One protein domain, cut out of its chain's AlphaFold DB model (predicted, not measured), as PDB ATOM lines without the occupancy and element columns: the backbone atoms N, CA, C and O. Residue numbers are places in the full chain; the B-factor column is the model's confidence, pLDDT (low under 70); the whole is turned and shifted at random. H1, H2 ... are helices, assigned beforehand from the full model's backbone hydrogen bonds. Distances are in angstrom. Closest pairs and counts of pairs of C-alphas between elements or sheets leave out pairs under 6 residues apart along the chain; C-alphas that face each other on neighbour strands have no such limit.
ATOM      1  N   GLY A 127     197.813 259.115 163.034       92.38
ATOM      2  CA  GLY A 127     197.147 258.598 161.831       92.38
ATOM      3  C   GLY A 127     196.160 259.561 161.163       92.38
ATOM      4  O   GLY A 127     195.682 259.264 160.079       92.38
ATOM      5  N   ILE A 128     195.872 260.710 161.781       96.06
ATOM      6  CA  ILE A 128     194.856 261.667 161.314       96.06
ATOM      7  C   ILE A 128     195.499 262.991 160.894       96.06
ATOM      8  O   ILE A 128     195.057 263.627 159.943       96.06
ATOM      9  N   ALA A 129     196.552 263.419 161.598       97.12
ATOM     10  CA  ALA A 129     197.221 264.686 161.318       97.12
ATOM     11  C   ALA A 129     197.923 264.715 159.954       97.12
ATOM     12  O   ALA A 129     197.925 265.762 159.321       97.12
ATOM     13  N   GLU A 130     198.495 263.599 159.496       97.00
ATOM     14  CA  GLU A 130     199.273 263.539 158.247       97.00
ATOM     15  C   GLU A 130     198.527 264.100 157.028       97.00
ATOM     16  O   GLU A 130     199.012 265.085 156.474       97.00
ATOM     17  N   PRO A 131     197.340 263.592 156.639       97.25
ATOM     18  CA  PRO A 131     196.635 264.118 155.467       97.25
ATOM     19  C   PRO A 131     196.242 265.593 155.627       97.25
ATOM     20  O   PRO A 131     196.264 266.361 154.667       97.25
ATOM     21  N   VAL A 132     195.927 266.028 156.850       98.06
ATOM     22  CA  VAL A 132     195.527 267.416 157.126       98.06
ATOM     23  C   VAL A 132     196.720 268.372 157.029       98.06
ATOM     24  O   VAL A 132     196.600 269.457 156.458       98.06
ATOM     25  N   VAL A 133     197.882 267.973 157.550       98.00
ATOM     26  CA  VAL A 133     199.131 268.742 157.456       98.00
ATOM     27  C   VAL A 133     199.679 268.723 156.032       98.00
ATOM     28  O   VAL A 133     200.213 269.730 155.580       98.00
ATOM     29  N   GLU A 134     199.519 267.627 155.296       97.12
ATOM     30  CA  GLU A 134     199.891 267.560 153.882       97.12
ATOM     31  C   GLU A 134     199.060 268.524 153.030       97.12
ATOM     32  O   GLU A 134     199.620 269.274 152.231       97.12
ATOM     33  N   ALA A 135     197.742 268.557 153.244       97.25
ATOM     34  CA  ALA A 135     196.833 269.395 152.468       97.25
ATOM     35  C   ALA A 135     196.986 270.896 152.762       97.25
ATOM     36  O   ALA A 135     196.887 271.713 151.848       97.25
ATOM     37  N   PHE A 136     197.211 271.277 154.026       97.50
ATOM     38  CA  PHE A 136     197.157 272.688 154.436       97.50
ATOM     39  C   PHE A 136     198.433 273.226 155.092       97.50
ATOM     40  O   PHE A 136     198.511 274.423 155.356       97.50
ATOM     41  N   GLY A 137     199.443 272.399 155.365       97.19
ATOM     42  CA  GLY A 137     200.729 272.830 155.916       97.19
ATOM     43  C   GLY A 137     200.639 273.462 157.311       97.19
ATOM     44  O   GLY A 137     200.031 272.919 158.234       97.19
ATOM     45  N   ARG A 138     201.278 274.630 157.484       97.69
ATOM     46  CA  ARG A 138     201.419 275.321 158.785       97.69
ATOM     47  C   ARG A 138     200.085 275.682 159.468       97.69
ATOM     48  O   ARG A 138     199.983 275.401 160.662       97.69
ATOM     49  N   PRO A 139     199.066 276.236 158.778       97.94
ATOM     50  CA  PRO A 139     197.748 276.475 159.377       97.94
ATOM     51  C   PRO A 139     197.137 275.230 160.038       97.94
ATOM     52  O   PRO A 139     196.634 275.297 161.161       97.94
ATOM     53  N   ALA A 140     197.246 274.064 159.389       98.19
ATOM     54  CA  ALA A 140     196.756 272.804 159.946       98.19
ATOM     55  C   ALA A 140     197.511 272.387 161.208       98.19
ATOM     56  O   ALA A 140     196.887 271.925 162.160       98.19
ATOM     57  N   ILE A 141     198.831 272.584 161.249       98.38
ATOM     58  CA  ILE A 141     199.639 272.291 162.439       98.38
ATOM     59  C   ILE A 141     199.158 273.130 163.627       98.38
ATOM     60  O   ILE A 141     198.910 272.583 164.701       98.38
ATOM     61  N   GLY A 142     198.961 274.438 163.428       97.88
ATOM     62  CA  GLY A 142     198.451 275.333 164.470       97.88
ATOM     63  C   GLY A 142     197.082 274.895 164.999       97.88
ATOM     64  O   GLY A 142     196.883 274.815 166.212       97.88
ATOM     65  N   ALA A 143     196.164 274.539 164.098       98.25
ATOM     66  CA  ALA A 143     194.843 274.034 164.457       98.25
ATOM     67  C   ALA A 143     194.915 272.702 165.227       98.25
ATOM     68  O   ALA A 143     194.298 272.550 166.280       98.25
ATOM     69  N   LEU A 144     195.695 271.737 164.733       98.31
ATOM     70  CA  LEU A 144     195.833 270.411 165.337       98.31
ATOM     71  C   LEU A 144     196.502 270.472 166.714       98.31
ATOM     72  O   LEU A 144     196.097 269.750 167.626       98.31
ATOM     73  N   LYS A 145     197.466 271.371 166.924       97.50
ATOM     74  CA  LYS A 145     198.073 271.572 168.248       97.50
ATOM     75  C   LYS A 145     197.041 271.951 169.309       97.50
ATOM     76  O   LYS A 145     197.109 271.447 170.433       97.50
ATOM     77  N   THR A 146     196.052 272.777 168.970       97.88
ATOM     78  CA  THR A 146     195.089 273.295 169.953       97.88
ATOM     79  C   THR A 146     193.861 272.411 170.148       97.88
ATOM     80  O   THR A 146     193.355 272.335 171.267       97.88
ATOM     81  N   VAL A 147     193.408 271.683 169.127       98.38
ATOM     82  CA  VAL A 147     192.219 270.815 169.241       98.38
ATOM     83  C   VAL A 147     192.520 269.458 169.878       98.38
ATOM     84  O   VAL A 147     193.634 268.937 169.799       98.38
ATOM     85  N   ASN A 148     191.517 268.860 170.514       97.69
ATOM     86  CA  ASN A 148     191.565 267.504 171.054       97.69
ATOM     87  C   ASN A 148     191.415 266.430 169.958       97.69
ATOM     88  O   ASN A 148     191.041 266.724 168.822       97.69
ATOM     89  N   ALA A 149     191.677 265.165 170.303       97.19
ATOM     90  CA  ALA A 149     191.681 264.051 169.349       97.19
ATOM     91  C   ALA A 149     190.349 263.864 168.593       97.19
ATOM     92  O   ALA A 149     190.349 263.502 167.416       97.19
ATOM     93  N   GLN A 150     189.204 264.125 169.233       97.44
ATOM     94  CA  GLN A 150     187.891 264.019 168.586       97.44
ATOM     95  C   GLN A 150     187.721 265.092 167.503       97.44
ATOM     96  O   GLN A 150     187.248 264.806 166.402       97.44
ATOM     97  N   ASN A 151     188.118 266.323 167.806       98.31
ATOM     98  CA  ASN A 151     188.044 267.437 166.870       98.31
ATOM     99  C   ASN A 151     189.101 267.344 165.761       98.31
ATOM    100  O   ASN A 151     188.800 267.707 164.626       98.31
ATOM    101  N   GLY A 152     190.271 266.757 166.035       98.06
ATOM    102  CA  GLY A 152     191.238 266.370 165.003       98.06
ATOM    103  C   GLY A 152     190.646 265.378 163.992       98.06
ATOM    104  O   GLY A 152     190.736 265.605 162.788       98.06
ATOM    105  N   ARG A 153     189.938 264.334 164.461       98.12
ATOM    106  CA  ARG A 153     189.211 263.385 163.582       98.12
ATOM    107  C   ARG A 153     188.157 264.072 162.727       98.12
ATOM    108  O   ARG A 153     188.053 263.796 161.539       98.12
ATOM    109  N   ARG A 154     187.375 264.975 163.320       98.19
ATOM    110  CA  ARG A 154     186.370 265.755 162.583       98.19
ATOM    111  C   ARG A 154     186.997 266.607 161.495       98.19
ATOM    112  O   ARG A 154     186.447 266.669 160.403       98.19
ATOM    113  N   LEU A 155     188.139 267.228 161.777       97.94
ATOM    114  CA  LEU A 155     188.853 268.026 160.789       97.94
ATOM    115  C   LEU A 155     189.321 267.173 159.604       97.94
ATOM    116  O   LEU A 155     189.140 267.584 158.461       97.94
ATOM    117  N   ALA A 156     189.838 265.969 159.862       97.88
ATOM    118  CA  ALA A 156     190.195 265.030 158.799       97.88
ATOM    119  C   ALA A 156     188.980 264.547 157.994       97.88
ATOM    120  O   ALA A 156     189.031 264.576 156.772       97.88
ATOM    121  N   MET A 157     187.853 264.227 158.639       97.94
ATOM    122  CA  MET A 157     186.619 263.892 157.910       97.94
ATOM    123  C   MET A 157     186.150 265.049 157.013       97.94
ATOM    124  O   MET A 157     185.733 264.824 155.885       97.94
ATOM    125  N   MET A 158     186.255 266.306 157.467       97.62
ATOM    126  CA  MET A 158     185.918 267.465 156.623       97.62
ATOM    127  C   MET A 158     186.866 267.634 155.426       97.62
ATOM    128  O   MET A 158     186.451 268.173 154.398       97.62
ATOM    129  N   LEU A 159     188.130 267.220 155.559       97.44
ATOM    130  CA  LEU A 159     189.076 267.167 154.446       97.44
ATOM    131  C   LEU A 159     188.682 266.064 153.454       97.44
ATOM    132  O   LEU A 159     188.562 266.351 152.267       97.44
ATOM    133  N   GLU A 160     188.439 264.846 153.940       97.38
ATOM    134  CA  GLU A 160     188.040 263.687 153.125       97.38
ATOM    135  C   GLU A 160     186.728 263.938 152.366       97.38
ATOM    136  O   GLU A 160     186.619 263.619 151.185       97.38
ATOM    137  N   GLU A 161     185.754 264.589 153.008       96.81
ATOM    138  CA  GLU A 161     184.476 264.990 152.402       96.81
ATOM    139  C   GLU A 161     184.610 266.194 151.438       96.81
ATOM    140  O   GLU A 161     183.615 266.643 150.868       96.81
ATOM    141  N   GLY A 162     185.804 266.782 151.281       96.44
ATOM    142  CA  GLY A 162     186.043 267.956 150.430       96.44
ATOM    143  C   GLY A 162     185.418 269.262 150.943       96.44
ATOM    144  O   GLY A 162     185.462 270.286 150.260       96.44
ATOM    145  N   GLN A 163     184.861 269.272 152.157       95.69
ATOM    146  CA  GLN A 163     184.167 270.430 152.734       95.69
ATOM    147  C   GLN A 163     185.110 271.605 152.978       95.69
ATOM    148  O   GLN A 163     184.733 272.758 152.773       95.69
ATOM    149  N   LEU A 164     186.348 271.321 153.397       95.44
ATOM    150  CA  LEU A 164     187.361 272.358 153.592       95.44
ATOM    151  C   LEU A 164     187.708 273.066 152.281       95.44
ATOM    152  O   LEU A 164     187.810 274.291 152.279       95.44
ATOM    153  N   ALA A 165     187.825 272.316 151.182       93.88
ATOM    154  CA  ALA A 165     188.080 272.871 149.857       93.88
ATOM    155  C   ALA A 165     186.865 273.651 149.326       93.88
ATOM    156  O   ALA A 165     187.028 274.760 148.821       93.88
ATOM    157  N   ALA A 166     185.648 273.129 149.518       93.12
ATOM    158  CA  ALA A 166     184.406 273.776 149.086       93.12
ATOM    159  C   ALA A 166     184.183 275.162 149.720       93.12
ATOM    160  O   ALA A 166     183.566 276.027 149.105       93.12
ATOM    161  N   MET A 167     184.700 275.398 150.930       90.00
ATOM    162  CA  MET A 167     184.621 276.706 151.589       90.00
ATOM    163  C   MET A 167     185.577 277.757 150.998       90.00
ATOM    164  O   MET A 167     185.400 278.944 151.265       90.00
ATOM    165  N   GLY A 168     186.610 277.357 150.246       92.56
ATOM    166  CA  GLY A 168     187.569 278.259 149.588       92.56
ATOM    167  C   GLY A 168     188.456 279.107 150.517       92.56
ATOM    168  O   GLY A 168     189.280 279.874 150.028       92.56
ATOM    169  N   ARG A 169     188.295 278.988 151.842       94.00
ATOM    170  CA  ARG A 169     188.984 279.783 152.880       94.00
ATOM    171  C   ARG A 169     189.497 278.913 154.027       94.00
ATOM    172  O   ARG A 169     189.357 279.234 155.210       94.00
ATOM    173  N   SER A 170     189.995 277.729 153.678       95.62
ATOM    174  CA  SER A 170     190.483 276.749 154.651       95.62
ATOM    175  C   SER A 170     191.612 277.307 155.533       95.62
ATOM    176  O   SER A 170     191.537 277.083 156.739       95.62
ATOM    177  N   PRO A 171     192.611 278.056 155.011       96.19
ATOM    178  CA  PRO A 171     193.674 278.624 155.842       96.19
ATOM    179  C   PRO A 171     193.150 279.543 156.951       96.19
ATOM    180  O   PRO A 171     193.510 279.359 158.111       96.19
ATOM    181  N   GLU A 172     192.236 280.467 156.643       95.75
ATOM    182  CA  GLU A 172     191.698 281.395 157.648       95.75
ATOM    183  C   GLU A 172     190.819 280.683 158.678       95.75
ATOM    184  O   GLU A 172     190.824 281.030 159.860       95.75
ATOM    185  N   LEU A 173     190.076 279.662 158.248       96.00
ATOM    186  CA  LEU A 173     189.292 278.826 159.152       96.00
ATOM    187  C   LEU A 173     190.206 278.045 160.107       96.00
ATOM    188  O   LEU A 173     189.938 278.004 161.308       96.00
ATOM    189  N   LEU A 174     191.298 277.470 159.599       97.44
ATOM    190  CA  LEU A 174     192.298 276.781 160.413       97.44
ATOM    191  C   LEU A 174     193.001 277.738 161.380       97.44
ATOM    192  O   LEU A 174     193.210 277.364 162.530       97.44
ATOM    193  N   ASP A 175     193.269 278.982 160.987       96.81
ATOM    194  CA  ASP A 175     193.809 280.003 161.891       96.81
ATOM    195  C   ASP A 175     192.836 280.344 163.030       96.81
ATOM    196  O   ASP A 175     193.246 280.535 164.179       96.81
ATOM    197  N   VAL A 176     191.530 280.391 162.752       96.38
ATOM    198  CA  VAL A 176     190.503 280.557 163.793       96.38
ATOM    199  C   VAL A 176     190.479 279.346 164.728       96.38
ATOM    200  O   VAL A 176     190.390 279.516 165.946       96.38
ATOM    201  N   VAL A 177     190.615 278.128 164.201       97.50
ATOM    202  CA  VAL A 177     190.743 276.917 165.030       97.50
ATOM    203  C   VAL A 177     192.034 276.948 165.852       97.50
ATOM    204  O   VAL A 177     191.995 276.651 167.042       97.50
ATOM    205  N   ALA A 178     193.155 277.391 165.290       97.44
ATOM    206  CA  ALA A 178     194.404 277.563 166.024       97.44
ATOM    207  C   ALA A 178     194.233 278.548 167.194       97.44
ATOM    208  O   ALA A 178     194.680 278.268 168.302       97.44
ATOM    209  N   LYS A 179     193.513 279.660 166.996       97.06
ATOM    210  CA  LYS A 179     193.274 280.675 168.041       97.06
ATOM    211  C   LYS A 179     192.259 280.252 169.108       97.06
ATOM    212  O   LYS A 179     192.415 280.607 170.274       97.06
ATOM    213  N   HIS A 180     191.205 279.531 168.729       96.38
ATOM    214  CA  HIS A 180     190.057 279.254 169.608       96.38
ATOM    215  C   HIS A 180     189.888 277.774 169.995       96.38
ATOM    216  O   HIS A 180     188.998 277.441 170.788       96.38
ATOM    217  N   GLY A 181     190.734 276.895 169.457       96.75
ATOM    218  CA  GLY A 181     190.789 275.465 169.738       96.75
ATOM    219  C   GLY A 181     189.469 274.744 169.478       96.75
ATOM    220  O   GLY A 181     188.750 275.005 168.510       96.75
ATOM    221  N   ASP A 182     189.125 273.842 170.397       96.94
ATOM    222  CA  ASP A 182     187.961 272.959 170.294       96.94
ATOM    223  C   ASP A 182     186.626 273.686 170.105       96.94
ATOM    224  O   ASP A 182     185.711 273.149 169.481       96.94
ATOM    225  N   ARG A 183     186.496 274.914 170.622       94.00
ATOM    226  CA  ARG A 183     185.242 275.677 170.538       94.00
ATOM    227  C   ARG A 183     184.936 276.117 169.112       94.00
ATOM    228  O   ARG A 183     183.793 275.993 168.678       94.00
ATOM    229  N   ALA A 184     185.942 276.621 168.400       95.44
ATOM    230  CA  ALA A 184     185.782 276.969 166.993       95.44
ATOM    231  C   ALA A 184     185.488 275.716 166.172       95.44
ATOM    232  O   ALA A 184     184.555 275.725 165.373       95.44
ATOM    233  N   MET A 185     186.209 274.621 166.430       97.12
ATOM    234  CA  MET A 185     186.007 273.380 165.689       97.12
ATOM    235  C   MET A 185     184.604 272.783 165.898       97.12
ATOM    236  O   MET A 185     183.967 272.367 164.935       97.12
ATOM    237  N   GLU A 186     184.069 272.803 167.124       96.31
ATOM    238  CA  GLU A 186     182.680 272.407 167.413       96.31
ATOM    239  C   GLU A 186     181.660 273.268 166.663       96.31
ATOM    240  O   GLU A 186     180.682 272.750 166.118       96.31
ATOM    241  N   PHE A 187     181.877 274.585 166.616       94.50
ATOM    242  CA  PHE A 187     181.005 275.485 165.868       94.50
ATOM    243  C   PHE A 187     181.043 275.176 164.371       94.50
ATOM    244  O   PHE A 187     179.984 275.022 163.761       94.50
ATOM    245  N   ILE A 188     182.244 275.049 163.802       94.25
ATOM    246  CA  ILE A 188     182.456 274.728 162.390       94.25
ATOM    247  C   ILE A 188     181.780 273.403 162.052       94.25
ATOM    248  O   ILE A 188     181.001 273.340 161.109       94.25
ATOM    249  N   TRP A 189     181.993 272.369 162.865       95.81
ATOM    250  CA  TRP A 189     181.414 271.048 162.640       95.81
ATOM    251  C   TRP A 189     179.878 271.068 162.626       95.81
ATOM    252  O   TRP A 189     179.258 270.476 161.745       95.81
ATOM    253  N   ARG A 190     179.248 271.790 163.563       95.44
ATOM    254  CA  ARG A 190     177.778 271.906 163.634       95.44
ATOM    255  C   ARG A 190     177.174 272.702 162.481       95.44
ATOM    256  O   ARG A 190     176.013 272.482 162.151       95.44
ATOM    257  N   HIS A 191     177.936 273.621 161.893       93.44
ATOM    258  CA  HIS A 191     177.458 274.524 160.844       93.44
ATOM    259  C   HIS A 191     178.154 274.296 159.499       93.44
ATOM    260  O   HIS A 191     178.045 275.145 158.619       93.44
ATOM    261  N   LYS A 192     178.828 273.156 159.299       92.81
ATOM    262  CA  LYS A 192     179.647 272.899 158.106       92.81
ATOM    263  C   LYS A 192     178.871 273.050 156.794       92.81
ATOM    264  O   LYS A 192     179.401 273.617 155.851       92.81
ATOM    265  N   GLY A 193     177.590 272.667 156.764       88.56
ATOM    266  CA  GLY A 193     176.718 272.886 155.601       88.56
ATOM    267  C   GLY A 193     176.344 274.354 155.363       88.56
ATOM    268  O   GLY A 193     176.287 274.798 154.224       88.56
ATOM    269  N   ALA A 194     176.139 275.134 156.429       87.62
ATOM    270  CA  ALA A 194     175.821 276.559 156.315       87.62
ATOM    271  C   ALA A 194     177.057 277.405 155.972       87.62
ATOM    272  O   ALA A 194     176.934 278.408 155.279       87.62
ATOM    273  N   LEU A 195     178.247 276.999 156.427       84.38
ATOM    274  CA  LEU A 195     179.508 277.698 156.157       84.38
ATOM    275  C   LEU A 195     179.936 277.626 154.688       84.38
ATOM    276  O   LEU A 195     180.643 278.517 154.228       84.38
ATOM    277  N   VAL A 196     179.468 276.620 153.945       83.56
ATOM    278  CA  VAL A 196     179.637 276.561 152.485       83.56
ATOM    279  C   VAL A 196     178.885 277.712 151.795       83.56
ATOM    280  O   VAL A 196     179.312 278.193 150.749       83.56
ATOM    281  N   VAL A 197     177.807 278.227 152.401       77.50
ATOM    282  CA  VAL A 197     177.041 279.370 151.888       77.50
ATOM    283  C   VAL A 197     177.616 280.665 152.493       77.50
ATOM    284  O   VAL A 197     177.330 281.049 153.626       77.50
ATOM    285  N   SER A 198     178.487 281.311 151.718       72.62
ATOM    286  CA  SER A 198     179.468 282.374 152.039       72.62
ATOM    287  C   SER A 198     179.148 283.447 153.104       72.62
ATOM    288  O   SER A 198     180.078 283.961 153.739       72.62
ATOM    289  N   ALA A 199     177.885 283.808 153.344       75.94
ATOM    290  CA  ALA A 199     177.530 284.861 154.302       75.94
ATOM    291  C   ALA A 199     177.873 284.484 155.757       75.94
ATOM    292  O   ALA A 199     178.400 285.307 156.510       75.94
ATOM    293  N   GLY A 200     177.637 283.227 156.151       77.00
ATOM    294  CA  GLY A 200     177.910 282.766 157.517       77.00
ATOM    295  C   GLY A 200     179.404 282.708 157.842       77.00
ATOM    296  O   GLY A 200     179.817 283.043 158.954       77.00
ATOM    297  N   LEU A 201     180.223 282.338 156.855       77.69
ATOM    298  CA  LEU A 201     181.670 282.205 157.013       77.69
ATOM    299  C   LEU A 201     182.339 283.552 157.286       77.69
ATOM    300  O   LEU A 201     183.166 283.657 158.187       77.69
ATOM    301  N   THR A 202     181.945 284.600 156.565       83.25
ATOM    302  CA  THR A 202     182.530 285.937 156.747       83.25
ATOM    303  C   THR A 202     182.239 286.493 158.141       83.25
ATOM    304  O   THR A 202     183.149 286.986 158.806       83.25
ATOM    305  N   ALA A 203     181.002 286.347 158.627       82.19
ATOM    306  CA  ALA A 203     180.636 286.766 159.980       82.19
ATOM    307  C   ALA A 203     181.391 285.969 161.059       82.19
ATOM    308  O   ALA A 203     181.856 286.544 162.043       82.19
ATOM    309  N   PHE A 204     181.559 284.658 160.861       81.12
ATOM    310  CA  PHE A 204     182.307 283.807 161.785       81.12
ATOM    311  C   PHE A 204     183.796 284.172 161.844       81.12
ATOM    312  O   PHE A 204     184.355 284.266 162.935       81.12
ATOM    313  N   LEU A 205     184.425 284.418 160.692       84.62
ATOM    314  CA  LEU A 205     185.832 284.816 160.625       84.62
ATOM    315  C   LEU A 205     186.072 286.194 161.260       84.62
ATOM    316  O   LEU A 205     187.121 286.407 161.863       84.62
ATOM    317  N   ALA A 206     185.102 287.109 161.167       87.31
ATOM    318  CA  ALA A 206     185.180 288.415 161.818       87.31
ATOM    319  C   ALA A 206     184.982 288.333 163.342       87.31
ATOM    320  O   ALA A 206     185.647 289.052 164.086       87.31
ATOM    321  N   ASN A 207     184.072 287.475 163.824       82.38
ATOM    322  CA  ASN A 207     183.802 287.336 165.255       82.38
ATOM    323  C   ASN A 207     183.402 285.898 165.657       82.38
ATOM    324  O   ASN A 207     182.211 285.578 165.774       82.38
ATOM    325  N   PRO A 208     184.380 285.026 165.962       78.88
ATOM    326  CA  PRO A 208     184.117 283.629 166.313       78.88
ATOM    327  C   PRO A 208     183.425 283.460 167.679       78.88
ATOM    328  O   PRO A 208     182.923 282.379 167.992       78.88
ATOM    329  N   HIS A 209     183.340 284.517 168.498       71.06
ATOM    330  CA  HIS A 209     182.665 284.487 169.800       71.06
ATOM    331  C   HIS A 209     181.143 284.698 169.720       71.06
ATOM    332  O   HIS A 209     180.426 284.317 170.653       71.06
TER     333      HIS A 209
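What this domain is: This is residues 127 to 209 of the 273 residues of an uncharacterized protein of Planctomycetes bacterium (UniProt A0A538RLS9). The chain winds in stacked turns of short helices: the longest, H3, makes one row with H6, and beside them H2, H5 and H8 follow one another in a second row along the long axis. H1 packs on H2 and H3 at one end of the stack, H8 and the last residues make the other end, and the short H4 and H7 sit along one edge. The printed part has 83 residues with eight named helices, H1 to H8 in chain order, and no named strand. The class is all helix. It is compact, with a radius of gyration of the C-alphas of 11.2 A, and spans 33 by 23 by 20 A.

Where its parts are: H3, residues 149 to 160, is 16.6 A long from first to last C-alpha; C-alpha 149 is at (191.681, 264.051, 169.349). Before it come H1, residues 129 to 136, 10.6 A long from C-alpha 129 at (197.221, 264.686, 161.318), and H2, residues 138 to 146, 13.0 A. After it come H4, residues 163 to 166; H5, residues 170 to 180, 15.2 A; H6, residues 182 to 190, 12.2 A; H7, residues 192 to 195; and H8, residues 199 to 206, 11.3 A, ending with C-alpha 206 at (185.180, 288.415, 161.818).

How they stand to each other: H3 touches H6 with residues 151 to 155 alone; the closest C-alphas, of Asn 151 and Met 185, are 6.4 A apart, at a steep tilt of 42 degrees. H3 also touches H1, closest at the C-alphas of Val 132 and Ala 156, 6.1 A. H1 and H2 form a helical hairpin, closest at Val 133 and Ala 140, C-alphas 5.3 A apart. H5, the hub, touches H2 with 23 pairs of C-alphas within 8 A, closest at Ala 143 and Ala 178, 3.9 A, the same way at a shallow tilt of 29 degrees. H5 and H6 touch only at the corner, closest at the C-alphas of Val 177 and Ala 184, 5.3 A. H5 and H8 only just touch, with 3 pairs of C-alphas within 8 A, closest at Val 176 and Leu 205, 7.1 A. H4 and H7 are close but not clearly touching, with the C-alphas of Gln 163 and Lys 192 7.4 A apart. Among the pairs apart are H3 and H5, and H6 and H8. Every O i to N i+4 pair is within hydrogen-bond range in H1, H3, H5 and H6, against 4 of 5 in H2 and 3 of 4 in H8; H4 and H7 are too short for such a pair.

The domain as a whole: The two C-alphas farthest apart, of Gly 127 and Ala 199, are 33.6 A apart. The printed part has no cut, and the seven links are tight. The mean pLDDT of the printed part is 93.3, that of H8 is 81, and no printed residue is under 70.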